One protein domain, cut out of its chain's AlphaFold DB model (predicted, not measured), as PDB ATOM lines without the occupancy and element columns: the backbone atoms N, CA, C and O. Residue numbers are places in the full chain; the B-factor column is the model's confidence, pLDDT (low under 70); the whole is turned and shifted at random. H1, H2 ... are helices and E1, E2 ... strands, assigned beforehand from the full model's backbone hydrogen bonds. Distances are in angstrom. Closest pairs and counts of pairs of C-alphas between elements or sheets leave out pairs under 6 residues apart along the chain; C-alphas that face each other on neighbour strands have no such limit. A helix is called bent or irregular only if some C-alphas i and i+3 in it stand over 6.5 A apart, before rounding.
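This is residues 2 to 149 and 428 to 449 of the 460 residues of an uncharacterized protein of Trametes coccinea BRFM310 (UniProt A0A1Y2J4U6). The model is one curled wall of seven strands side by side, with helices H1, H2, H4 and H5 set in a row over one face and the other face largely bare. The long stretch of residues 55 to 78 loops out beyond those helices, short H3 sits near the end of E5, and the hairpin of E6 and E7 makes one side of the wall. The printed part has 170 residues, with five named helices and seven named strands in the order H1 E1 H2 E2 E3 H3 H4 E4 H5 E5 E6 E7. The sheet runs E5 E4 E3 E2 E1 E7 E6 and is mixed; the class is mixed, helices and strands, with 83 residues, under half, in named elements. The whole is compact, with a radius of gyration of the C-alphas of 15.4 A and spans of 46 by 44 by 35 A.

Start at Cys 2 and read on to H1, residues 7 to 14, which is irregular: C-alphas 9 and 12 are 7.2 A apart. H1 only grazes the sheet, with its residues 13 to 14. After E1, residues 19 to 26, comes H2, residues 36 to 43; it touches H1, the closest C-alphas being those of Ala 7 and Thr 38 at 4.4 A, at a shallow tilt of 5 degrees, the same way. H2 is not on the sheet, but only just, with 4 pairs of C-alphas within 10 A. E2, residues 50 to 54, is parallel to E1; look at N 54 and O 24, 2.8 A apart. E3, residues 79 to 83, is parallel to E2, with N 53 and O 81 at 2.8 A. H3, residues 86 to 89, only grazes the sheet; its closest C-alpha to E5, residues 140 to 146, is that of Ser 89, 5.9 A from Gly 145. H4, residues 98 to 111, only grazes the sheet with residues 104 to 111, and is close to but not clearly touching H2, Trp 36 and Ala 103 having the closest C-alphas at 7.9 A. E4, residues 117 to 121, is parallel to E3, with N 82 and O 119 at 2.8 A, and to E5, with N 142 and O 118 at 2.8 A. H5, residues 127 to 132, is not on the sheet; H4 touches it with residues 105 to 109 alone, the closest C-alphas being those of Ala 105 and Lys 129 at 6.3 A, at a shallow tilt of 30 degrees, the same way. Three strand-helix-strand units, parallel neighbour strands with helices between, have right-handed crossovers: E1, H2, E2; E3, H3 H4, E4; and E4, H5, E5. Past the cut, E6, residues 429 to 434, and E7, residues 440 to 446, form an antiparallel hairpin, with N 431 and O 443 at 2.9 A; E7 is parallel to E1, with N 23 and O 442 at 2.9 A. Every O i to N i+4 pair is within hydrogen-bond range in H2, H4 and H5, against 2 of 4 in H1; H3 is too short for such a pair.

Find C-alpha 7 at (182.978, 129.172, 192.288), where H1 begins. E1 runs 20.7 A, H4 20.3 A and E5 20.0 A from first to last C-alpha; H4 begins at C-alpha 98, (193.120, 121.272, 174.419). E7 runs 19.6 A and ends at C-alpha 446, (173.209, 135.067, 182.062).

The C-alphas farthest apart are those of Leu 149 and Gly 438, 46.5 A. Residues 150 to 427 are not printed, and C-alphas 149 and 428 are 38.9 A apart across this cut. The link from E2 to E3 is long, 24 residues. The mean pLDDT of the printed part is 80.0; look for values under 70 at residues 2 to 5, 27 to 31, 72 to 73, 86 to 96, 149 and 428 to 449.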
ATOM      1  N   CYS A   2     184.376 133.952 181.538       59.59
ATOM      2  CA  CYS A   2     183.251 134.690 182.118       59.59
ATOM      3  C   CYS A   2     183.439 134.882 183.635       59.59
ATOM      4  O   CYS A   2     183.401 133.891 184.365       59.59
ATOM      5  N   PRO A   3     183.614 136.119 184.143       60.47
ATOM      6  CA  PRO A   3     183.804 136.361 185.576       60.47
ATOM      7  C   PRO A   3     182.520 136.159 186.398       60.47
ATOM      8  O   PRO A   3     182.579 136.122 187.621       60.47
ATOM      9  N   PHE A   4     181.354 136.023 185.748       61.72
ATOM     10  CA  PHE A   4     180.064 135.872 186.430       61.72
ATOM     11  C   PHE A   4     179.889 134.520 187.129       61.72
ATOM     12  O   PHE A   4     179.048 134.405 188.016       61.72
ATOM     13  N   PHE A   5     180.678 133.509 186.761       67.75
ATOM     14  CA  PHE A   5     180.615 132.180 187.367       67.75
ATOM     15  C   PHE A   5     181.839 131.903 188.226       67.75
ATOM     16  O   PHE A   5     182.516 130.903 188.020       67.75
ATOM     17  N   ASP A   6     182.140 132.773 189.185       77.62
ATOM     18  CA  ASP A   6     183.090 132.420 190.238       77.62
ATOM     19  C   ASP A   6     182.506 131.279 191.096       77.62
ATOM     20  O   ASP A   6     181.340 131.306 191.502       77.62
ATOM     21  N   ALA A   7     183.322 130.267 191.391       75.06
ATOM     22  CA  ALA A   7     182.978 129.172 192.288       75.06
ATOM     23  C   ALA A   7     182.456 129.677 193.646       75.06
ATOM     24  O   ALA A   7     181.596 129.031 194.251       75.06
ATOM     25  N   THR A   8     182.934 130.832 194.126       80.62
ATOM     26  CA  THR A   8     182.465 131.433 195.387       80.62
ATOM     27  C   THR A   8     180.975 131.776 195.362       80.62
ATOM     28  O   THR A   8     180.289 131.545 196.361       80.62
ATOM     29  N   PHE A   9     180.453 132.232 194.219       77.62
ATOM     30  CA  PHE A   9     179.044 132.582 194.043       77.62
ATOM     31  C   PHE A   9     178.133 131.351 194.124       77.62
ATOM     32  O   PHE A   9     177.050 131.412 194.703       77.62
ATOM     33  N   LEU A  10     178.579 130.212 193.586       80.62
ATOM     34  CA  LEU A  10     177.773 128.990 193.552       80.62
ATOM     35  C   LEU A  10     177.781 128.223 194.881       80.62
ATOM     36  O   LEU A  10     176.817 127.515 195.170       80.62
ATOM     37  N   ARG A  11     178.816 128.367 195.722       82.50
ATOM     38  CA  ARG A  11     178.990 127.578 196.961       82.50
ATOM     39  C   ARG A  11     177.740 127.458 197.850       82.50
ATOM     40  O   ARG A  11     177.439 126.330 198.242       82.50
ATOM     41  N   PRO A  12     176.987 128.535 198.165       80.88
ATOM     42  CA  PRO A  12     175.786 128.410 198.992       80.88
ATOM     43  C   PRO A  12     174.726 127.509 198.349       80.88
ATOM     44  O   PRO A  12     174.121 126.683 199.028       80.88
ATOM     45  N   LEU A  13     174.552 127.608 197.029       80.06
ATOM     46  CA  LEU A  13     173.583 126.813 196.270       80.06
ATOM     47  C   LEU A  13     173.996 125.339 196.205       80.06
ATOM     48  O   LEU A  13     173.161 124.451 196.346       80.06
ATOM     49  N   LEU A  14     175.293 125.069 196.059       82.44
ATOM     50  CA  LEU A  14     175.833 123.707 195.992       82.44
ATOM     51  C   LEU A  14     175.725 122.953 197.331       82.44
ATOM     52  O   LEU A  14     175.709 121.724 197.357       82.44
ATOM     53  N   SER A  15     175.574 123.670 198.449       83.50
ATOM     54  CA  SER A  15     175.348 123.065 199.772       83.50
ATOM     55  C   SER A  15     173.921 122.529 199.988       83.50
ATOM     56  O   SER A  15     173.644 121.878 200.996       83.50
ATOM     57  N   MET A  16     173.001 122.771 199.048       85.44
ATOM     58  CA  MET A  16     171.595 122.394 199.184       85.44
ATOM     59  C   MET A  16     171.388 120.894 198.948       85.44
ATOM     60  O   MET A  16     171.485 120.417 197.820       85.44
ATOM     61  N   SER A  17     171.016 120.152 199.993       86.06
ATOM     62  CA  SER A  17     170.851 118.686 199.960       86.06
ATOM     63  C   SER A  17     169.832 118.172 198.932       86.06
ATOM     64  O   SER A  17     169.928 117.031 198.488       86.06
ATOM     65  N   ALA A  18     168.875 119.009 198.519       87.50
ATOM     66  CA  ALA A  18     167.865 118.674 197.514       87.50
ATOM     67  C   ALA A  18     168.283 118.991 196.061       87.50
ATOM     68  O   ALA A  18     167.505 118.725 195.134       87.50
ATOM     69  N   LEU A  19     169.475 119.558 195.834       89.00
ATOM     70  CA  LEU A  19     169.938 119.991 194.513       89.00
ATOM     71  C   LEU A  19     170.496 118.825 193.691       89.00
ATOM     72  O   LEU A  19     171.662 118.473 193.803       89.00
ATOM     73  N   HIS A  20     169.679 118.257 192.808       92.38
ATOM     74  CA  HIS A  20     170.085 117.110 191.982       92.38
ATOM     75  C   HIS A  20     170.377 117.491 190.530       92.38
ATOM     76  O   HIS A  20     170.906 116.680 189.768       92.38
ATOM     77  N   THR A  21     169.990 118.696 190.110       93.25
ATOM     78  CA  THR A  21     170.104 119.149 188.724       93.25
ATOM     79  C   THR A  21     170.591 120.581 188.656       93.25
ATOM     80  O   THR A  21     169.996 121.473 189.263       93.25
ATOM     81  N   ILE A  22     171.630 120.794 187.856       92.81
ATOM     82  CA  ILE A  22     172.165 122.113 187.535       92.81
ATOM     83  C   ILE A  22     172.112 122.285 186.020       92.81
ATOM     84  O   ILE A  22     172.632 121.451 185.276       92.81
ATOM     85  N   LYS A  23     171.470 123.365 185.573       92.56
ATOM     86  CA  LYS A  23     171.451 123.794 184.175       92.56
ATOM     87  C   LYS A  23     172.038 125.191 184.078       92.56
ATOM     88  O   LYS A  23     171.545 126.112 184.731       92.56
ATOM     89  N   ILE A  24     173.079 125.341 183.272       89.19
ATOM     90  CA  ILE A  24     173.758 126.618 183.062       89.19
ATOM     91  C   ILE A  24     173.720 126.917 181.572       89.19
ATOM     92  O   ILE A  24     174.133 126.078 180.775       89.19
ATOM     93  N   GLY A  25     173.195 128.083 181.204       84.81
ATOM     94  CA  GLY A  25     173.012 128.463 179.809       84.81
ATOM     95  C   GLY A  25     173.318 129.928 179.531       84.81
ATOM     96  O   GLY A  25     173.018 130.799 180.352       84.81
ATOM     97  N   HIS A  26     173.909 130.191 178.367       75.69
ATOM     98  CA  HIS A  26     174.107 131.536 177.833       75.69
ATOM     99  C   HIS A  26     173.298 131.729 176.555       75.69
ATOM    100  O   HIS A  26     173.288 130.861 175.683       75.69
ATOM    101  N   CYS A  27     172.661 132.889 176.418       62.22
ATOM    102  CA  CYS A  27     171.951 133.254 175.188       62.22
ATOM    103  C   CYS A  27     172.766 134.186 174.280       62.22
ATOM    104  O   CYS A  27     172.262 134.598 173.239       62.22
ATOM    105  N   SER A  28     173.981 134.583 174.679       64.38
ATOM    106  CA  SER A  28     174.799 135.511 173.896       64.38
ATOM    107  C   SER A  28     175.820 134.774 173.033       64.38
ATOM    108  O   SER A  28     176.360 133.745 173.420       64.38
ATOM    109  N   ILE A  29     176.072 135.364 171.865       56.59
ATOM    110  CA  ILE A  29     176.927 134.884 170.770       56.59
ATOM    111  C   ILE A  29     178.429 134.976 171.106       56.59
ATOM    112  O   ILE A  29     179.275 134.658 170.278       56.59
ATOM    113  N   GLN A  30     178.789 135.497 172.283       63.31
ATOM    114  CA  GLN A  30     180.189 135.603 172.681       63.31
ATOM    115  C   GLN A  30     180.656 134.305 173.326       63.31
ATOM    116  O   GLN A  30     180.077 133.875 174.325       63.31
ATOM    117  N   GLU A  31     181.758 133.761 172.805       64.38
ATOM    118  CA  GLU A  31     182.430 132.582 173.345       64.38
ATOM    119  C   GLU A  31     182.886 132.839 174.787       64.38
ATOM    120  O   GLU A  31     183.940 133.416 175.073       64.38
ATOM    121  N   GLN A  32     182.053 132.426 175.734       71.56
ATOM    122  CA  GLN A  32     182.352 132.516 177.147       71.56
ATOM    123  C   GLN A  32     182.730 131.135 177.677       71.56
ATOM    124  O   GLN A  32     181.979 130.169 177.583       71.56
ATOM    125  N   GLY A  33     183.927 131.063 178.256       83.38
ATOM    126  CA  GLY A  33     184.409 129.896 178.986       83.38
ATOM    127  C   GLY A  33     184.029 129.927 180.454       83.38
ATOM    128  O   GLY A  33     184.150 130.980 181.096       83.38
ATOM    129  N   MET A  34     183.633 128.767 180.976       87.44
ATOM    130  CA  MET A  34     183.519 128.523 182.408       87.44
ATOM    131  C   MET A  34     184.881 128.095 182.975       87.44
ATOM    132  O   MET A  34     185.495 127.183 182.419       87.44
ATOM    133  N   PRO A  35     185.352 128.711 184.073       90.06
ATOM    134  CA  PRO A  35     186.573 128.286 184.749       90.06
ATOM    135  C   PRO A  35     186.502 126.845 185.251       90.06
ATOM    136  O   PRO A  35     185.432 126.378 185.658       90.06
ATOM    137  N   TRP A  36     187.644 126.153 185.286       92.19
ATOM    138  CA  TRP A  36     187.683 124.784 185.799       92.19
ATOM    139  C   TRP A  36     187.309 124.724 187.280       92.19
ATOM    140  O   TRP A  36     186.539 123.852 187.670       92.19
ATOM    141  N   SER A  37     187.766 125.673 188.101       90.50
ATOM    142  CA  SER A  37     187.393 125.750 189.525       90.50
ATOM    143  C   SER A  37     185.879 125.766 189.754       90.50
ATOM    144  O   SER A  37     185.386 125.157 190.706       90.50
ATOM    145  N   THR A  38     185.125 126.407 188.864       90.25
ATOM    146  CA  THR A  38     183.661 126.454 188.904       90.25
ATOM    147  C   THR A  38     183.046 125.105 188.555       90.25
ATOM    148  O   THR A  38     182.191 124.613 189.294       90.25
ATOM    149  N   ILE A  39     183.510 124.475 187.473       91.50
ATOM    150  CA  ILE A  39     183.087 123.122 187.082       91.50
ATOM    151  C   ILE A  39     183.404 122.131 188.203       91.50
ATOM    152  O   ILE A  39     182.546 121.353 188.613       91.50
ATOM    153  N   GLN A  40     184.604 122.206 188.768       91.19
ATOM    154  CA  GLN A  40     185.031 121.371 189.877       91.19
ATOM    155  C   GLN A  40     184.151 121.577 191.114       91.19
ATOM    156  O   GLN A  40     183.770 120.595 191.750       91.19
ATOM    157  N   ALA A  41     183.792 122.818 191.458       89.94
ATOM    158  CA  ALA A  41     182.876 123.090 192.564       89.94
ATOM    159  C   ALA A  41     181.505 122.438 192.326       89.94
ATOM    160  O   ALA A  41     180.995 121.752 193.211       89.94
ATOM    161  N   ILE A  42     180.953 122.576 191.116       91.56
ATOM    162  CA  ILE A  42     179.697 121.930 190.709       91.56
ATOM    163  C   ILE A  42     179.799 120.407 190.864       91.56
ATOM    164  O   ILE A  42     178.975 119.805 191.549       91.56
ATOM    165  N   LEU A  43     180.835 119.789 190.295       91.38
ATOM    166  CA  LEU A  43     181.057 118.338 190.334       91.38
ATOM    167  C   LEU A  43     181.374 117.799 191.733       91.38
ATOM    168  O   LEU A  43     181.180 116.613 191.987       91.38
ATOM    169  N   SER A  44     181.828 118.658 192.646       90.12
ATOM    170  CA  SER A  44     182.052 118.307 194.053       90.12
ATOM    171  C   SER A  44     180.753 118.245 194.864       90.12
ATOM    172  O   SER A  44     180.800 117.938 196.051       90.12
ATOM    173  N   THR A  45     179.599 118.536 194.252       89.94
ATOM    174  CA  THR A  45     178.277 118.476 194.893       89.94
ATOM    175  C   THR A  45     177.809 117.019 194.998       89.94
ATOM    176  O   THR A  45     177.431 116.437 193.978       89.94
ATOM    177  N   PRO A  46     177.780 116.398 196.195       87.44
ATOM    178  CA  PRO A  46     177.598 114.945 196.323       87.44
ATOM    179  C   PRO A  46     176.259 114.415 195.789       87.44
ATOM    180  O   PRO A  46     176.177 113.301 195.271       87.44
ATOM    181  N   GLN A  47     175.203 115.215 195.922       88.81
ATOM    182  CA  GLN A  47     173.834 114.900 195.512       88.81
ATOM    183  C   GLN A  47     173.552 115.188 194.027       88.81
ATOM    184  O   GLN A  47     172.471 114.857 193.534       88.81
ATOM    185  N   LEU A  48     174.495 115.801 193.302       93.50
ATOM    186  CA  LEU A  48     174.303 116.157 191.901       93.50
ATOM    187  C   LEU A  48     174.196 114.894 191.036       93.50
ATOM    188  O   LEU A  48     175.052 114.013 191.073       93.50
ATOM    189  N   GLN A  49     173.139 114.828 190.228       95.31
ATOM    190  CA  GLN A  49     172.876 113.714 189.310       95.31
ATOM    191  C   GLN A  49     172.833 114.165 187.851       95.31
ATOM    192  O   GLN A  49     173.148 113.382 186.958       95.31
ATOM    193  N   HIS A  50     172.435 115.410 187.596       96.25
ATOM    194  CA  HIS A  50     172.227 115.919 186.249       96.25
ATOM    195  C   HIS A  50     172.942 117.256 186.080       96.25
ATOM    196  O   HIS A  50     172.632 118.223 186.780       96.25
ATOM    197  N   LEU A  51     173.869 117.317 185.131       95.50
ATOM    198  CA  LEU A  51     174.554 118.547 184.755       95.50
ATOM    199  C   LEU A  51     174.276 118.845 183.288       95.50
ATOM    200  O   LEU A  51     174.517 117.999 182.425       95.50
ATOM    201  N   VAL A  52     173.771 120.049 183.021       94.75
ATOM    202  CA  VAL A  52     173.555 120.536 181.664       94.75
ATOM    203  C   VAL A  52     174.247 121.875 181.456       94.75
ATOM    204  O   VAL A  52     173.991 122.828 182.194       94.75
ATOM    205  N   LEU A  53     175.094 121.941 180.438       92.00
ATOM    206  CA  LEU A  53     175.805 123.136 180.008       92.00
ATOM    207  C   LEU A  53     175.340 123.494 178.594       92.00
ATOM    208  O   LEU A  53     175.483 122.682 177.683       92.00
ATOM    209  N   TYR A  54     174.781 124.689 178.426       88.00
ATOM    210  CA  TYR A  54     174.314 125.232 177.150       88.00
ATOM    211  C   TYR A  54     175.142 126.462 176.762       88.00
ATOM    212  O   TYR A  54     175.202 127.429 177.524       88.00
ATOM    213  N   SER A  55     175.747 126.447 175.575       82.06
ATOM    214  CA  SER A  55     176.470 127.588 174.981       82.06
ATOM    215  C   SER A  55     177.625 128.141 175.838       82.06
ATOM    216  O   SER A  55     178.015 129.295 175.695       82.06
ATOM    217  N   TYR A  56     178.161 127.344 176.766       84.44
ATOM    218  CA  TYR A  56     179.333 127.692 177.574       84.44
ATOM    219  C   TYR A  56     180.462 126.724 177.287       84.44
ATOM    220  O   TYR A  56     180.274 125.522 177.451       84.44
ATOM    221  N   ARG A  57     181.649 127.244 176.965       86.62
ATOM    222  CA  ARG A  57     182.844 126.408 176.809       86.62
ATOM    223  C   ARG A  57     183.285 125.851 178.159       86.62
ATOM    224  O   ARG A  57     183.331 126.590 179.151       86.62
ATOM    225  N   LEU A  58     183.641 124.573 178.202       88.94
ATOM    226  CA  LEU A  58     184.060 123.897 179.426       88.94
ATOM    227  C   LEU A  58     185.570 124.060 179.596       88.94
ATOM    228  O   LEU A  58     186.336 123.446 178.870       88.94
ATOM    229  N   ALA A  59     186.000 124.887 180.553       88.06
ATOM    230  CA  ALA A  59     187.417 125.126 180.846       88.06
ATOM    231  C   ALA A  59     188.300 125.337 179.592       88.06
ATOM    232  O   ALA A  59     189.342 124.692 179.466       88.06
ATOM    233  N   PRO A  60     187.934 126.250 178.662       84.38
ATOM    234  CA  PRO A  60     188.701 126.437 177.426       84.38
ATOM    235  C   PRO A  60     190.142 126.896 177.695       84.38
ATOM    236  O   PRO A  60     191.052 126.641 176.915       84.38
ATOM    237  N   THR A  61     190.358 127.561 178.830       85.06
ATOM    238  CA  THR A  61     191.672 127.936 179.355       85.06
ATOM    239  C   THR A  61     191.667 127.760 180.868       85.06
ATOM    240  O   THR A  61     190.618 127.925 181.494       85.06
ATOM    241  N   LEU A  62     192.830 127.478 181.453       86.88
ATOM    242  CA  LEU A  62     193.012 127.415 182.902       86.88
ATOM    243  C   LEU A  62     193.494 128.764 183.430       86.88
ATOM    244  O   LEU A  62     194.334 129.416 182.802       86.88
ATOM    245  N   PHE A  63     192.993 129.177 184.590       85.06
ATOM    246  CA  PHE A  63     193.584 130.306 185.298       85.06
ATOM    247  C   PHE A  63     194.951 129.937 185.897       85.06
ATOM    248  O   PHE A  63     195.215 128.762 186.167       85.06
ATOM    249  N   PRO A  64     195.837 130.920 186.144       84.00
ATOM    250  CA  PRO A  64     197.104 130.668 186.824       84.00
ATOM    251  C   PRO A  64     196.901 129.920 188.151       84.00
ATOM    252  O   PRO A  64     196.192 130.398 189.036       84.00
ATOM    253  N   GLY A  65     197.526 128.746 188.284       83.31
ATOM    254  CA  GLY A  65     197.415 127.882 189.466       83.31
ATOM    255  C   GLY A  65     196.224 126.913 189.470       83.31
ATOM    256  O   GLY A  65     196.121 126.101 190.389       83.31
ATOM    257  N   GLU A  66     195.339 126.952 188.466       85.88
ATOM    258  CA  GLU A  66     194.357 125.885 188.254       85.88
ATOM    259  C   GLU A  66     195.026 124.653 187.635       85.88
ATOM    260  O   GLU A  66     195.822 124.743 186.702       85.88
ATOM    261  N   GLU A  67     194.651 123.481 188.138       88.56
ATOM    262  CA  GLU A  67     195.054 122.185 187.599       88.56
ATOM    263  C   GLU A  67     193.792 121.359 187.338       88.56
ATOM    264  O   GLU A  67     192.866 121.364 188.157       88.56
ATOM    265  N   LEU A  68     193.760 120.632 186.219       89.75
ATOM    266  CA  LEU A  68     192.670 119.717 185.877       89.75
ATOM    267  C   LEU A  68     192.734 118.468 186.759       89.75
ATOM    268  O   LEU A  68     193.348 117.460 186.421       89.75
ATOM    269  N   ARG A  69     192.111 118.560 187.931       89.56
ATOM    270  CA  ARG A  69     191.995 117.475 188.909       89.56
ATOM    271  C   ARG A  69     190.667 117.554 189.648       89.56
ATOM    272  O   ARG A  69     190.152 118.641 189.907       89.56
ATOM    273  N   LEU A  70     190.120 116.398 190.012       84.69
ATOM    274  CA  LEU A  70     188.926 116.291 190.848       84.69
ATOM    275  C   LEU A  70     189.353 115.936 192.277       84.69
ATOM    276  O   LEU A  70     189.814 114.833 192.543       84.69
ATOM    277  N   ASN A  71     189.232 116.899 193.195       70.94
ATOM    278  CA  ASN A  71     189.765 116.784 194.562       70.94
ATOM    279  C   ASN A  71     188.818 116.079 195.560       70.94
ATOM    280  O   ASN A  71     189.181 115.897 196.719       70.94
ATOM    281  N   ALA A  72     187.604 115.718 195.145       68.31
ATOM    282  CA  ALA A  72     186.559 115.128 195.985       68.31
ATOM    283  C   ALA A  72     186.014 113.854 195.322       68.31
ATOM    284  O   ALA A  72     186.149 113.726 194.101       68.31
ATOM    285  N   PRO A  73     185.380 112.924 196.074       67.56
ATOM    286  CA  PRO A  73     184.625 111.862 195.433       67.56
ATOM    287  C   PRO A  73     183.611 112.524 194.491       67.56
ATOM    288  O   PRO A  73     182.850 113.395 194.922       67.56
ATOM    289  N   PRO A  74     183.650 112.180 193.202       70.25
ATOM    290  CA  PRO A  74     182.853 112.854 192.195       70.25
ATOM    291  C   PRO A  74     181.364 112.682 192.471       70.25
ATOM    292  O   PRO A  74     180.921 111.643 192.975       70.25
ATOM    293  N   ALA A  75     180.583 113.685 192.073       77.75
ATOM    294  CA  ALA A  75     179.145 113.541 191.924       77.75
ATOM    295  C   ALA A  75     178.811 112.243 191.174       77.75
ATOM    296  O   ALA A  75     179.446 111.891 190.176       77.75
ATOM    297  N   ARG A  76     177.778 111.532 191.630       89.62
ATOM    298  CA  ARG A  76     177.290 110.318 190.960       89.62
ATOM    299  C   ARG A  76     176.412 110.709 189.778       89.62
ATOM    300  O   ARG A  76     175.203 110.472 189.794       89.62
ATOM    301  N   LEU A  77     177.021 111.341 188.778       94.94
ATOM    302  CA  LEU A  77     176.309 111.842 187.614       94.94
ATOM    303  C   LEU A  77     175.622 110.697 186.870       94.94
ATOM    304  O   LEU A  77     176.235 109.693 186.507       94.94
ATOM    305  N   VAL A  78     174.327 110.889 186.651       97.44
ATOM    306  CA  VAL A  78     173.448 110.038 185.848       97.44
ATOM    307  C   VAL A  78     173.291 110.629 184.450       97.44
ATOM    308  O   VAL A  78     173.216 109.889 183.475       97.44
ATOM    309  N   SER A  79     173.265 111.958 184.329       97.81
ATOM    310  CA  SER A  79     173.185 112.641 183.040       97.81
ATOM    311  C   SER A  79     174.187 113.777 182.967       97.81
ATOM    312  O   SER A  79     174.231 114.636 183.853       97.81
ATOM    313  N   PHE A  80     174.948 113.792 181.882       97.50
ATOM    314  CA  PHE A  80     175.822 114.892 181.525       97.50
ATOM    315  C   PHE A  80     175.503 115.323 180.096       97.50
ATOM    316  O   PHE A  80     175.609 114.529 179.163       97.50
ATOM    317  N   ARG A  81     175.059 116.569 179.934       97.06
ATOM    318  CA  ARG A  81     174.738 117.151 178.631       97.06
ATOM    319  C   ARG A  81     175.541 118.427 178.453       97.06
ATOM    320  O   ARG A  81     175.337 119.400 179.175       97.06
ATOM    321  N   TYR A  82     176.444 118.411 177.494       94.94
ATOM    322  CA  TYR A  82     177.223 119.555 177.079       94.94
ATOM    323  C   TYR A  82     176.837 119.907 175.643       94.94
ATOM    324  O   TYR A  82     177.073 119.145 174.711       94.94
ATOM    325  N   ILE A  83     176.159 121.040 175.484       90.38
ATOM    326  CA  ILE A  83     175.515 121.445 174.239       90.38
ATOM    327  C   ILE A  83     176.040 122.829 173.874       90.38
ATOM    328  O   ILE A  83     175.844 123.794 174.610       90.38
ATOM    329  N   LEU A  84     176.700 122.924 172.726       85.38
ATOM    330  CA  LEU A  84     177.148 124.193 172.161       85.38
ATOM    331  C   LEU A  84     176.124 124.740 171.171       85.38
ATOM    332  O   LEU A  84     175.341 123.979 170.597       85.38
ATOM    333  N   SER A  85     176.120 126.060 170.986       73.50
ATOM    334  CA  SER A  85     175.188 126.693 170.058       73.50
ATOM    335  C   SER A  85     175.522 126.313 168.613       73.50
ATOM    336  O   SER A  85     176.684 126.227 168.205       73.50
ATOM    337  N   GLU A  86     174.492 126.112 167.792       62.03
ATOM    338  CA  GLU A  86     174.656 125.773 166.374       62.03
ATOM    339  C   GLU A  86     175.358 126.895 165.593       62.03
ATOM    340  O   GLU A  86     176.133 126.606 164.679       62.03
ATOM    341  N   ALA A  87     175.161 128.160 165.996       56.16
ATOM    342  CA  ALA A  87     175.844 129.326 165.425       56.16
ATOM    343  C   ALA A  87     177.359 129.309 165.692       56.16
ATOM    344  O   ALA A  87     178.140 129.772 164.867       56.16
ATOM    345  N   GLU A  88     177.780 128.708 166.806       50.50
ATOM    346  CA  GLU A  88     179.186 128.534 167.182       50.50
ATOM    347  C   GLU A  88     179.815 127.320 166.484       50.50
ATOM    348  O   GLU A  88     181.002 127.063 166.645       50.50
ATOM    349  N   SER A  89     179.040 126.511 165.753       48.69
ATOM    350  CA  SER A  89     179.489 125.268 165.092       48.69
ATOM    351  C   SER A  89     180.017 125.472 163.672       48.69
ATOM    352  O   SER A  89     180.151 124.516 162.917       48.69
ATOM    353  N   THR A  90     180.306 126.713 163.270       53.19
ATOM    354  CA  THR A  90     181.044 126.990 162.032       53.19
ATOM    355  C   THR A  90     182.519 126.584 162.191       53.19
ATOM    356  O   THR A  90     183.198 127.097 163.084       53.19
ATOM    357  N   PRO A  91     183.046 125.689 161.330       49.56
ATOM    358  CA  PRO A  91     184.426 125.198 161.425       49.56
ATOM    359  C   PRO A  91     185.484 126.310 161.367       49.56
ATOM    360  O   PRO A  91     186.516 126.217 162.022       49.56
ATOM    361  N   LEU A  92     185.200 127.390 160.629       47.00
ATOM    362  CA  LEU A  92     186.147 128.470 160.326       47.00
ATOM    363  C   LEU A  92     186.531 129.357 161.524       47.00
ATOM    364  O   LEU A  92     187.490 130.117 161.425       47.00
ATOM    365  N   LEU A  93     185.799 129.292 162.641       50.09
ATOM    366  CA  LEU A  93     186.029 130.164 163.802       50.09
ATOM    367  C   LEU A  93     186.561 129.426 165.034       50.09
ATOM    368  O   LEU A  93     186.842 130.065 166.047       50.09
ATOM    369  N   ARG A  94     186.711 128.097 164.990       57.25
ATOM    370  CA  ARG A  94     187.045 127.336 166.197       57.25
ATOM    371  C   ARG A  94     188.550 127.204 166.395       57.25
ATOM    372  O   ARG A  94     189.219 126.432 165.720       57.25
ATOM    373  N   SER A  95     189.054 127.903 167.408       58.09
ATOM    374  CA  SER A  95     190.318 127.541 168.050       58.09
ATOM    375  C   SER A  95     190.107 126.254 168.854       58.09
ATOM    376  O   SER A  95     189.158 126.163 169.634       58.09
ATOM    377  N   ARG A  96     190.963 125.243 168.663       65.94
ATOM    378  CA  ARG A  96     190.967 124.042 169.511       65.94
ATOM    379  C   ARG A  96     191.404 124.447 170.920       65.94
ATOM    380  O   ARG A  96     192.432 125.101 171.084       65.94
ATOM    381  N   TYR A  97     190.620 124.074 171.926       76.38
ATOM    382  CA  TYR A  97     190.977 124.269 173.328       76.38
ATOM    383  C   TYR A  97     191.357 122.918 173.927       76.38
ATOM    384  O   TYR A  97     190.494 122.190 174.407       76.38
ATOM    385  N   ASP A  98     192.644 122.575 173.920       81.44
ATOM    386  CA  ASP A  98     193.120 121.272 174.419       81.44
ATOM    387  C   ASP A  98     192.656 120.996 175.860       81.44
ATOM    388  O   ASP A  98     192.316 119.873 176.229       81.44
ATOM    389  N   LYS A  99     192.545 122.056 176.672       89.00
ATOM    390  CA  LYS A  99     192.071 121.975 178.061       89.00
ATOM    391  C   LYS A  99     190.599 121.622 178.199       89.00
ATOM    392  O   LYS A  99     190.230 121.009 179.195       89.00
ATOM    393  N   GLU A 100     189.785 121.933 177.200       91.19
ATOM    394  CA  GLU A 100     188.383 121.532 177.171       91.19
ATOM    395  C   GLU A 100     188.244 120.020 176.942       91.19
ATOM    396  O   GLU A 100     187.501 119.352 177.661       91.19
ATOM    397  N   GLU A 101     189.012 119.464 175.999       91.44
ATOM    398  CA  GLU A 101     189.053 118.022 175.726       91.44
ATOM    399  C   GLU A 101     189.610 117.239 176.931       91.44
ATOM    400  O   GLU A 101     189.003 116.254 177.360       91.44
ATOM    401  N   GLU A 102     190.705 117.714 177.543       93.25
ATOM    402  CA  GLU A 102     191.275 117.134 178.772       93.25
ATOM    403  C   GLU A 102     190.273 117.157 179.943       93.25
ATOM    404  O   GLU A 102     190.114 116.168 180.665       93.25
ATOM    405  N   ALA A 103     189.567 118.274 180.134       94.00
ATOM    406  CA  ALA A 103     188.584 118.417 181.201       94.00
ATOM    407  C   ALA A 103     187.367 117.501 180.992       94.00
ATOM    408  O   ALA A 103     186.889 116.876 181.943       94.00
ATOM    409  N   LEU A 104     186.887 117.366 179.751       95.06
ATOM    410  CA  LEU A 104     185.832 116.414 179.405       95.06
ATOM    411  C   LEU A 104     186.276 114.971 179.637       95.06
ATOM    412  O   LEU A 104     185.521 114.196 180.226       95.06
ATOM    413  N   ALA A 105     187.496 114.620 179.228       95.12
ATOM    414  CA  ALA A 105     188.058 113.292 179.450       95.12
ATOM    415  C   ALA A 105     188.044 112.939 180.940       95.12
ATOM    416  O   ALA A 105     187.525 111.888 181.316       95.12
ATOM    417  N   LEU A 106     188.506 113.861 181.788       95.00
ATOM    418  CA  LEU A 106     188.515 113.688 183.237       95.00
ATOM    419  C   LEU A 106     187.104 113.455 183.806       95.00
ATOM    420  O   LEU A 106     186.915 112.570 184.641       95.00
ATOM    421  N   ILE A 107     186.095 114.205 183.350       94.50
ATOM    422  CA  ILE A 107     184.698 114.025 183.789       94.50
ATOM    423  C   ILE A 107     184.173 112.638 183.402       94.50
ATOM    424  O   ILE A 107     183.574 111.949 184.236       94.50
ATOM    425  N   LEU A 108     184.399 112.221 182.154       95.31
ATOM    426  CA  LEU A 108     183.923 110.940 181.633       95.31
ATOM    427  C   LEU A 108     184.597 109.759 182.334       95.31
ATOM    428  O   LEU A 108     183.898 108.872 182.821       95.31
ATOM    429  N   GLU A 109     185.924 109.776 182.466       94.50
ATOM    430  CA  GLU A 109     186.686 108.757 183.204       94.50
ATOM    431  C   GLU A 109     186.162 108.591 184.627       94.50
ATOM    432  O   GLU A 109     186.040 107.481 185.145       94.50
ATOM    433  N   THR A 110     185.770 109.698 185.238       92.94
ATOM    434  CA  THR A 110     185.333 109.711 186.622       92.94
ATOM    435  C   THR A 110     183.893 109.207 186.798       92.94
ATOM    436  O   THR A 110     183.577 108.569 187.804       92.94
ATOM    437  N   CYS A 111     183.014 109.438 185.817       93.62
ATOM    438  CA  CYS A 111     181.573 109.173 185.938       93.62
ATOM    439  C   CYS A 111     181.056 108.006 185.067       93.62
ATOM    440  O   CYS A 111     179.867 107.684 185.121       93.62
ATOM    441  N   HIS A 112     181.908 107.347 184.275       95.19
ATOM    442  CA  HIS A 112     181.488 106.365 183.259       95.19
ATOM    443  C   HIS A 112     180.598 105.221 183.772       95.19
ATOM    444  O   HIS A 112     179.689 104.767 183.077       95.19
ATOM    445  N   THR A 113     180.805 104.767 185.010       95.44
ATOM    446  CA  THR A 113     180.023 103.659 185.588       95.44
ATOM    447  C   THR A 113     178.614 104.056 186.035       95.44
ATOM    448  O   THR A 113     177.760 103.178 186.209       95.44
ATOM    449  N   THR A 114     178.354 105.352 186.244       96.31
ATOM    450  CA  THR A 114     177.063 105.871 186.726       96.31
ATOM    451  C   THR A 114     176.241 106.545 185.641       96.31
ATOM    452  O   THR A 114     175.016 106.559 185.763       96.31
ATOM    453  N   LEU A 115     176.889 107.064 184.596       97.62
ATOM    454  CA  LEU A 115     176.227 107.782 183.514       97.62
ATOM    455  C   LEU A 115     175.254 106.878 182.742       97.62
ATOM    456  O   LEU A 115     175.600 105.799 182.261       97.62
ATOM    457  N   GLU A 116     174.018 107.357 182.620       98.50
ATOM    458  CA  GLU A 116     172.964 106.793 181.774       98.50
ATOM    459  C   GLU A 116     172.747 107.626 180.505       98.50
ATOM    460  O   GLU A 116     172.280 107.092 179.500       98.50
ATOM    461  N   VAL A 117     173.109 108.911 180.528       98.56
ATOM    462  CA  VAL A 117     172.896 109.855 179.426       98.56
ATOM    463  C   VAL A 117     174.134 110.715 179.222       98.56
ATOM    464  O   VAL A 117     174.564 111.404 180.153       98.56
ATOM    465  N   ILE A 118     174.647 110.724 177.995       98.19
ATOM    466  CA  ILE A 118     175.751 111.575 177.555       98.19
ATOM    467  C   ILE A 118     175.329 112.298 176.286       98.19
ATOM    468  O   ILE A 118     174.941 111.669 175.308       98.19
ATOM    469  N   GLU A 119     175.440 113.617 176.291       97.38
ATOM    470  CA  GLU A 119     175.341 114.435 175.086       97.38
ATOM    471  C   GLU A 119     176.541 115.370 175.057       97.38
ATOM    472  O   GLU A 119     176.760 116.089 176.031       97.38
ATOM    473  N   LEU A 120     177.340 115.323 173.996       95.44
ATOM    474  CA  LEU A 120     178.576 116.092 173.883       95.44
ATOM    475  C   LEU A 120     178.641 116.816 172.538       95.44
ATOM    476  O   LEU A 120     178.122 116.310 171.535       95.44
ATOM    477  N   PRO A 121     179.344 117.957 172.479       91.31
ATOM    478  CA  PRO A 121     179.765 118.494 171.208       91.31
ATOM    479  C   PRO A 121     180.870 117.593 170.639       91.31
ATOM    480  O   PRO A 121     181.755 117.159 171.377       91.31
ATOM    481  N   TYR A 122     180.819 117.286 169.347       88.50
ATOM    482  CA  TYR A 122     181.733 116.343 168.701       88.50
ATOM    483  C   TYR A 122     183.180 116.840 168.706       88.50
ATOM    484  O   TYR A 122     184.108 116.068 168.935       88.50
ATOM    485  N   GLU A 123     183.379 118.140 168.509       85.50
ATOM    486  CA  GLU A 123     184.703 118.738 168.348       85.50
ATOM    487  C   GLU A 123     185.580 118.585 169.598       85.50
ATOM    488  O   GLU A 123     186.701 118.093 169.469       85.50
ATOM    489  N   PRO A 124     185.123 118.927 170.819       88.56
ATOM    490  CA  PRO A 124     185.911 118.680 172.020       88.56
ATOM    491  C   PRO A 124     185.674 117.289 172.629       88.56
ATOM    492  O   PRO A 124     186.267 116.986 173.662       88.56
ATOM    493  N   ALA A 125     184.822 116.432 172.046       91.88
ATOM    494  CA  ALA A 125     184.574 115.101 172.598       91.88
ATOM    495  C   ALA A 125     185.861 114.249 172.573       91.88
ATOM    496  O   ALA A 125     186.438 114.048 171.496       91.88
ATOM    497  N   PRO A 126     186.301 113.701 173.719       92.44
ATOM    498  CA  PRO A 126     187.481 112.845 173.793       92.44
ATOM    499  C   PRO A 126     187.115 111.420 173.345       92.44
ATOM    500  O   PRO A 126     186.887 110.530 174.169       92.44
ATOM    501  N   LEU A 127     187.003 111.203 172.030       91.44
ATOM    502  CA  LEU A 127     186.502 109.946 171.453       91.44
ATOM    503  C   LEU A 127     187.322 108.722 171.881       91.44
ATOM    504  O   LEU A 127     186.736 107.692 172.198       91.44
ATOM    505  N   ASP A 128     188.646 108.844 171.993       90.00
ATOM    506  CA  ASP A 128     189.513 107.748 172.454       90.00
ATOM    507  C   ASP A 128     189.150 107.285 173.872       90.00
ATOM    508  O   ASP A 128     189.137 106.091 174.189       90.00
ATOM    509  N   LYS A 129     188.800 108.237 174.745       91.38
ATOM    510  CA  LYS A 129     188.329 107.950 176.105       91.38
ATOM    511  C   LYS A 129     186.929 107.373 176.087       91.38
ATOM    512  O   LYS A 129     186.672 106.392 176.778       91.38
ATOM    513  N   LEU A 130     186.045 107.923 175.258       93.25
ATOM    514  CA  LEU A 130     184.706 107.377 175.076       93.25
ATOM    515  C   LEU A 130     184.764 105.895 174.667       93.25
ATOM    516  O   LEU A 130     184.054 105.085 175.253       93.25
ATOM    517  N   CYS A 131     185.651 105.535 173.736       91.25
ATOM    518  CA  CYS A 131     185.751 104.177 173.199       91.25
ATOM    519  C   CYS A 131     186.493 103.195 174.119       91.25
ATOM    520  O   CYS A 131     186.194 102.002 174.116       91.25
ATOM    521  N   SER A 132     187.452 103.672 174.919       92.88
ATOM    522  CA  SER A 132     188.230 102.817 175.834       92.88
ATOM    523  C   SER A 132     187.524 102.514 177.159       92.88
ATOM    524  O   SER A 132     187.846 101.522 177.820       92.88
ATOM    525  N   LEU A 133     186.554 103.339 177.560       94.94
ATOM    526  CA  LEU A 133     185.789 103.153 178.790       94.94
ATOM    527  C   LEU A 133     184.646 102.139 178.619       94.94
ATOM    528  O   LEU A 133     184.107 101.920 177.537       94.94
ATOM    529  N   GLN A 134     184.250 101.522 179.733       94.94
ATOM    530  CA  GLN A 134     183.121 100.592 179.793       94.94
ATOM    531  C   GLN A 134     181.853 101.324 180.223       94.94
ATOM    532  O   GLN A 134     181.845 101.983 181.256       94.94
ATOM    533  N   TRP A 135     180.743 101.158 179.511       96.69
ATOM    534  CA  TRP A 135     179.530 101.939 179.781       96.69
ATOM    535  C   TRP A 135     178.369 101.052 180.251       96.69
ATOM    536  O   TRP A 135     177.382 100.866 179.537       96.69
ATOM    537  N   PRO A 136     178.425 100.488 181.477       96.44
ATOM    538  CA  PRO A 136     177.491  99.449 181.930       96.44
ATOM    539  C   PRO A 136     176.042  99.930 182.105       96.44
ATOM    540  O   PRO A 136     175.124  99.115 182.282       96.44
ATOM    541  N   ARG A 137     175.830 101.250 182.140       97.56
ATOM    542  CA  ARG A 137     174.532 101.885 182.386       97.56
ATOM    543  C   ARG A 137     174.104 102.862 181.301       97.56
ATOM    544  O   ARG A 137     172.948 103.270 181.346       97.56
ATOM    545  N   LEU A 138     174.974 103.185 180.345       98.38
ATOM    546  CA  LEU A 138     174.680 104.183 179.325       98.38
ATOM    547  C   LEU A 138     173.521 103.713 178.443       98.38
ATOM    548  O   LEU A 138     173.516 102.586 177.942       98.38
ATOM    549  N   ARG A 139     172.521 104.581 178.311       98.44
ATOM    550  CA  ARG A 139     171.291 104.374 177.541       98.44
ATOM    551  C   ARG A 139     171.164 105.376 176.407       98.44
ATOM    552  O   ARG A 139     170.588 105.023 175.386       98.44
ATOM    553  N   GLU A 140     171.692 106.581 176.576       98.62
ATOM    554  CA  GLU A 140     171.634 107.638 175.569       98.62
ATOM    555  C   GLU A 140     173.036 108.181 175.308       98.62
ATOM    556  O   GLU A 140     173.705 108.635 176.240       98.62
ATOM    557  N   LEU A 141     173.453 108.149 174.045       98.12
ATOM    558  CA  LEU A 141     174.657 108.811 173.560       98.12
ATOM    559  C   LEU A 141     174.281 109.765 172.429       98.12
ATOM    560  O   LEU A 141     173.723 109.339 171.421       98.12
ATOM    561  N   GLY A 142     174.619 111.040 172.589       96.50
ATOM    562  CA  GLY A 142     174.480 112.067 171.566       96.50
ATOM    563  C   GLY A 142     175.807 112.764 171.290       96.50
ATOM    564  O   GLY A 142     176.450 113.246 172.220       96.50
ATOM    565  N   LEU A 143     176.199 112.858 170.024       94.19
ATOM    566  CA  LEU A 143     177.329 113.661 169.560       94.19
ATOM    567  C   LEU A 143     176.834 114.658 168.520       94.19
ATOM    568  O   LEU A 143     176.142 114.273 167.575       94.19
ATOM    569  N   ARG A 144     177.162 115.939 168.698       89.50
ATOM    570  CA  ARG A 144     176.686 117.014 167.812       89.50
ATOM    571  C   ARG A 144     177.794 117.987 167.447       89.50
ATOM    572  O   ARG A 144     178.509 118.414 168.340       89.50
ATOM    573  N   GLY A 145     177.921 118.404 166.194       84.25
ATOM    574  CA  GLY A 145     178.932 119.403 165.808       84.25
ATOM    575  C   GLY A 145     179.559 119.138 164.445       84.25
ATOM    576  O   GLY A 145     179.046 118.335 163.682       84.25
ATOM    577  N   GLY A 146     180.652 119.819 164.122       79.44
ATOM    578  CA  GLY A 146     181.410 119.654 162.884       79.44
ATOM    579  C   GLY A 146     182.501 118.592 162.954       79.44
ATOM    580  O   GLY A 146     183.240 118.515 163.928       79.44
ATOM    581  N   HIS A 147     182.634 117.793 161.900       73.88
ATOM    582  CA  HIS A 147     183.714 116.842 161.729       73.88
ATOM    583  C   HIS A 147     185.034 117.582 161.517       73.88
ATOM    584  O   HIS A 147     185.146 118.436 160.639       73.88
ATOM    585  N   LEU A 148     186.045 117.224 162.306       71.75
ATOM    586  CA  LEU A 148     187.412 117.707 162.152       71.75
ATOM    587  C   LEU A 148     188.256 116.564 161.586       71.75
ATOM    588  O   LEU A 148     188.180 115.450 162.095       71.75
ATOM    589  N   LEU A 149     189.058 116.831 160.553       69.94
ATOM    590  CA  LEU A 149     189.859 115.810 159.853       69.94
ATOM    591  C   LEU A 149     190.833 115.048 160.763       69.94
ATOM    592  O   LEU A 149     191.217 113.927 160.459       69.94
ATOM    593  N   THR A 428     171.154 139.919 185.251       44.38
ATOM    594  CA  THR A 428     171.455 138.491 185.496       44.38
ATOM    595  C   THR A 428     170.158 137.813 185.972       44.38
ATOM    596  O   THR A 428     169.389 138.433 186.708       44.38
ATOM    597  N   GLY A 429     169.878 136.573 185.551       48.81
ATOM    598  CA  GLY A 429     168.668 135.837 185.941       48.81
ATOM    599  C   GLY A 429     168.999 134.517 186.638       48.81
ATOM    600  O   GLY A 429     169.409 133.553 185.995       48.81
ATOM    601  N   LEU A 430     168.799 134.449 187.956       45.12
ATOM    602  CA  LEU A 430     168.849 133.195 188.714       45.12
ATOM    603  C   LEU A 430     167.423 132.659 188.880       45.12
ATOM    604  O   LEU A 430     166.607 133.298 189.543       45.12
ATOM    605  N   GLN A 431     167.119 131.492 188.312       51.81
ATOM    606  CA  GLN A 431     165.819 130.843 188.482       51.81
ATOM    607  C   GLN A 431     165.984 129.507 189.208       51.81
ATOM    608  O   GLN A 431     166.413 128.499 188.645       51.81
ATOM    609  N   ILE A 432     165.583 129.494 190.473       47.53
ATOM    610  CA  ILE A 432     165.443 128.275 191.267       47.53
ATOM    611  C   ILE A 432     164.013 127.765 191.090       47.53
ATOM    612  O   ILE A 432     163.064 128.501 191.355       47.53
ATOM    613  N   SER A 433     163.844 126.513 190.664       46.22
ATOM    614  CA  SER A 433     162.531 125.866 190.619       46.22
ATOM    615  C   SER A 433     162.527 124.549 191.395       46.22
ATOM    616  O   SER A 433     163.485 123.776 191.384       46.22
ATOM    617  N   LEU A 434     161.426 124.299 192.102       33.78
ATOM    618  CA  LEU A 434     161.143 123.026 192.759       33.78
ATOM    619  C   LEU A 434     160.228 122.215 191.844       33.78
ATOM    620  O   LEU A 434     159.196 122.714 191.398       33.78
ATOM    621  N   GLN A 435     160.605 120.974 191.543       45.25
ATOM    622  CA  GLN A 435     159.726 120.046 190.837       45.25
ATOM    623  C   GLN A 435     158.783 119.354 191.826       45.25
ATOM    624  O   GLN A 435     159.147 119.110 192.976       45.25
ATOM    625  N   ASN A 436     157.599 118.954 191.347       35.06
ATOM    626  CA  ASN A 436     156.551 118.270 192.125       35.06
ATOM    627  C   ASN A 436     157.020 116.985 192.846       35.06
ATOM    628  O   ASN A 436     156.322 116.474 193.711       35.06
ATOM    629  N   SER A 437     158.208 116.469 192.518       46.41
ATOM    630  CA  SER A 437     158.855 115.319 193.159       46.41
ATOM    631  C   SER A 437     159.722 115.672 194.381       46.41
ATOM    632  O   SER A 437     160.450 114.811 194.873       46.41
ATOM    633  N   GLY A 438     159.713 116.928 194.847       48.75
ATOM    634  CA  GLY A 438     160.596 117.404 195.921       48.75
ATOM    635  C   GLY A 438     162.060 117.574 195.493       48.75
ATOM    636  O   GLY A 438     162.926 117.825 196.329       48.75
ATOM    637  N   ARG A 439     162.356 117.441 194.193       58.88
ATOM    638  CA  ARG A 439     163.689 117.661 193.618       58.88
ATOM    639  C   ARG A 439     163.858 119.119 193.220       58.88
ATOM    640  O   ARG A 439     162.992 119.696 192.562       58.88
ATOM    641  N   MET A 440     164.995 119.698 193.584       51.44
ATOM    642  CA  MET A 440     165.325 121.069 193.221       51.44
ATOM    643  C   MET A 440     166.132 121.114 191.922       51.44
ATOM    644  O   MET A 440     167.092 120.356 191.744       51.44
ATOM    645  N   VAL A 441     165.741 122.029 191.034       64.50
ATOM    646  CA  VAL A 441     166.430 122.354 189.786       64.50
ATOM    647  C   VAL A 441     166.929 123.790 189.873       64.50
ATOM    648  O   VAL A 441     166.151 124.724 190.082       64.50
ATOM    649  N   LEU A 442     168.233 123.971 189.689       61.22
ATOM    650  CA  LEU A 442     168.831 125.291 189.551       61.22
ATOM    651  C   LEU A 442     169.029 125.602 188.066       61.22
ATOM    652  O   LEU A 442     169.792 124.907 187.392       61.22
ATOM    653  N   ASN A 443     168.361 126.646 187.574       63.69
ATOM    654  CA  ASN A 443     168.588 127.192 186.240       63.69
ATOM    655  C   ASN A 443     169.295 128.542 186.378       63.69
ATOM    656  O   ASN A 443     168.767 129.473 186.995       63.69
ATOM    657  N   VAL A 444     170.491 128.648 185.809       63.38
ATOM    658  CA  VAL A 444     171.262 129.892 185.799       63.38
ATOM    659  C   VAL A 444     171.343 130.396 184.365       63.38
ATOM    660  O   VAL A 444     171.928 129.725 183.512       63.38
ATOM    661  N   TRP A 445     170.762 131.571 184.116       56.97
ATOM    662  CA  TRP A 445     170.776 132.231 182.814       56.97
ATOM    663  C   TRP A 445     171.472 133.583 182.933       56.97
ATOM    664  O   TRP A 445     171.051 134.464 183.689       56.97
ATOM    665  N   VAL A 446     172.535 133.770 182.160       50.31
ATOM    666  CA  VAL A 446     173.209 135.067 182.062       50.31
ATOM    667  C   VAL A 446     172.866 135.668 180.705       50.31
ATOM    668  O   VAL A 446     173.169 135.100 179.659       50.31
ATOM    669  N   GLY A 447     172.169 136.802 180.722       40.53
ATOM    670  CA  GLY A 447     171.864 137.588 179.533       40.53
ATOM    671  C   GLY A 447     172.638 138.895 179.579       40.53
ATOM    672  O   GLY A 447     172.411 139.712 180.469       40.53
ATOM    673  N   VAL A 448     173.540 139.109 178.622       40.34
ATOM    674  CA  VAL A 448     174.152 140.421 178.389       40.34
ATOM    675  C   VAL A 448     173.441 141.045 177.193       40.34
ATOM    676  O   VAL A 448     173.580 140.562 176.072       40.34
ATOM    677  N   LEU A 449     172.665 142.108 177.423       36.78
ATOM    678  CA  LEU A 449     172.205 142.968 176.332       36.78
ATOM    679  C   LEU A 449     173.440 143.636 175.707       36.78
ATOM    680  O   LEU A 449     174.242 144.202 176.459       36.78
TER     681      LEU A 449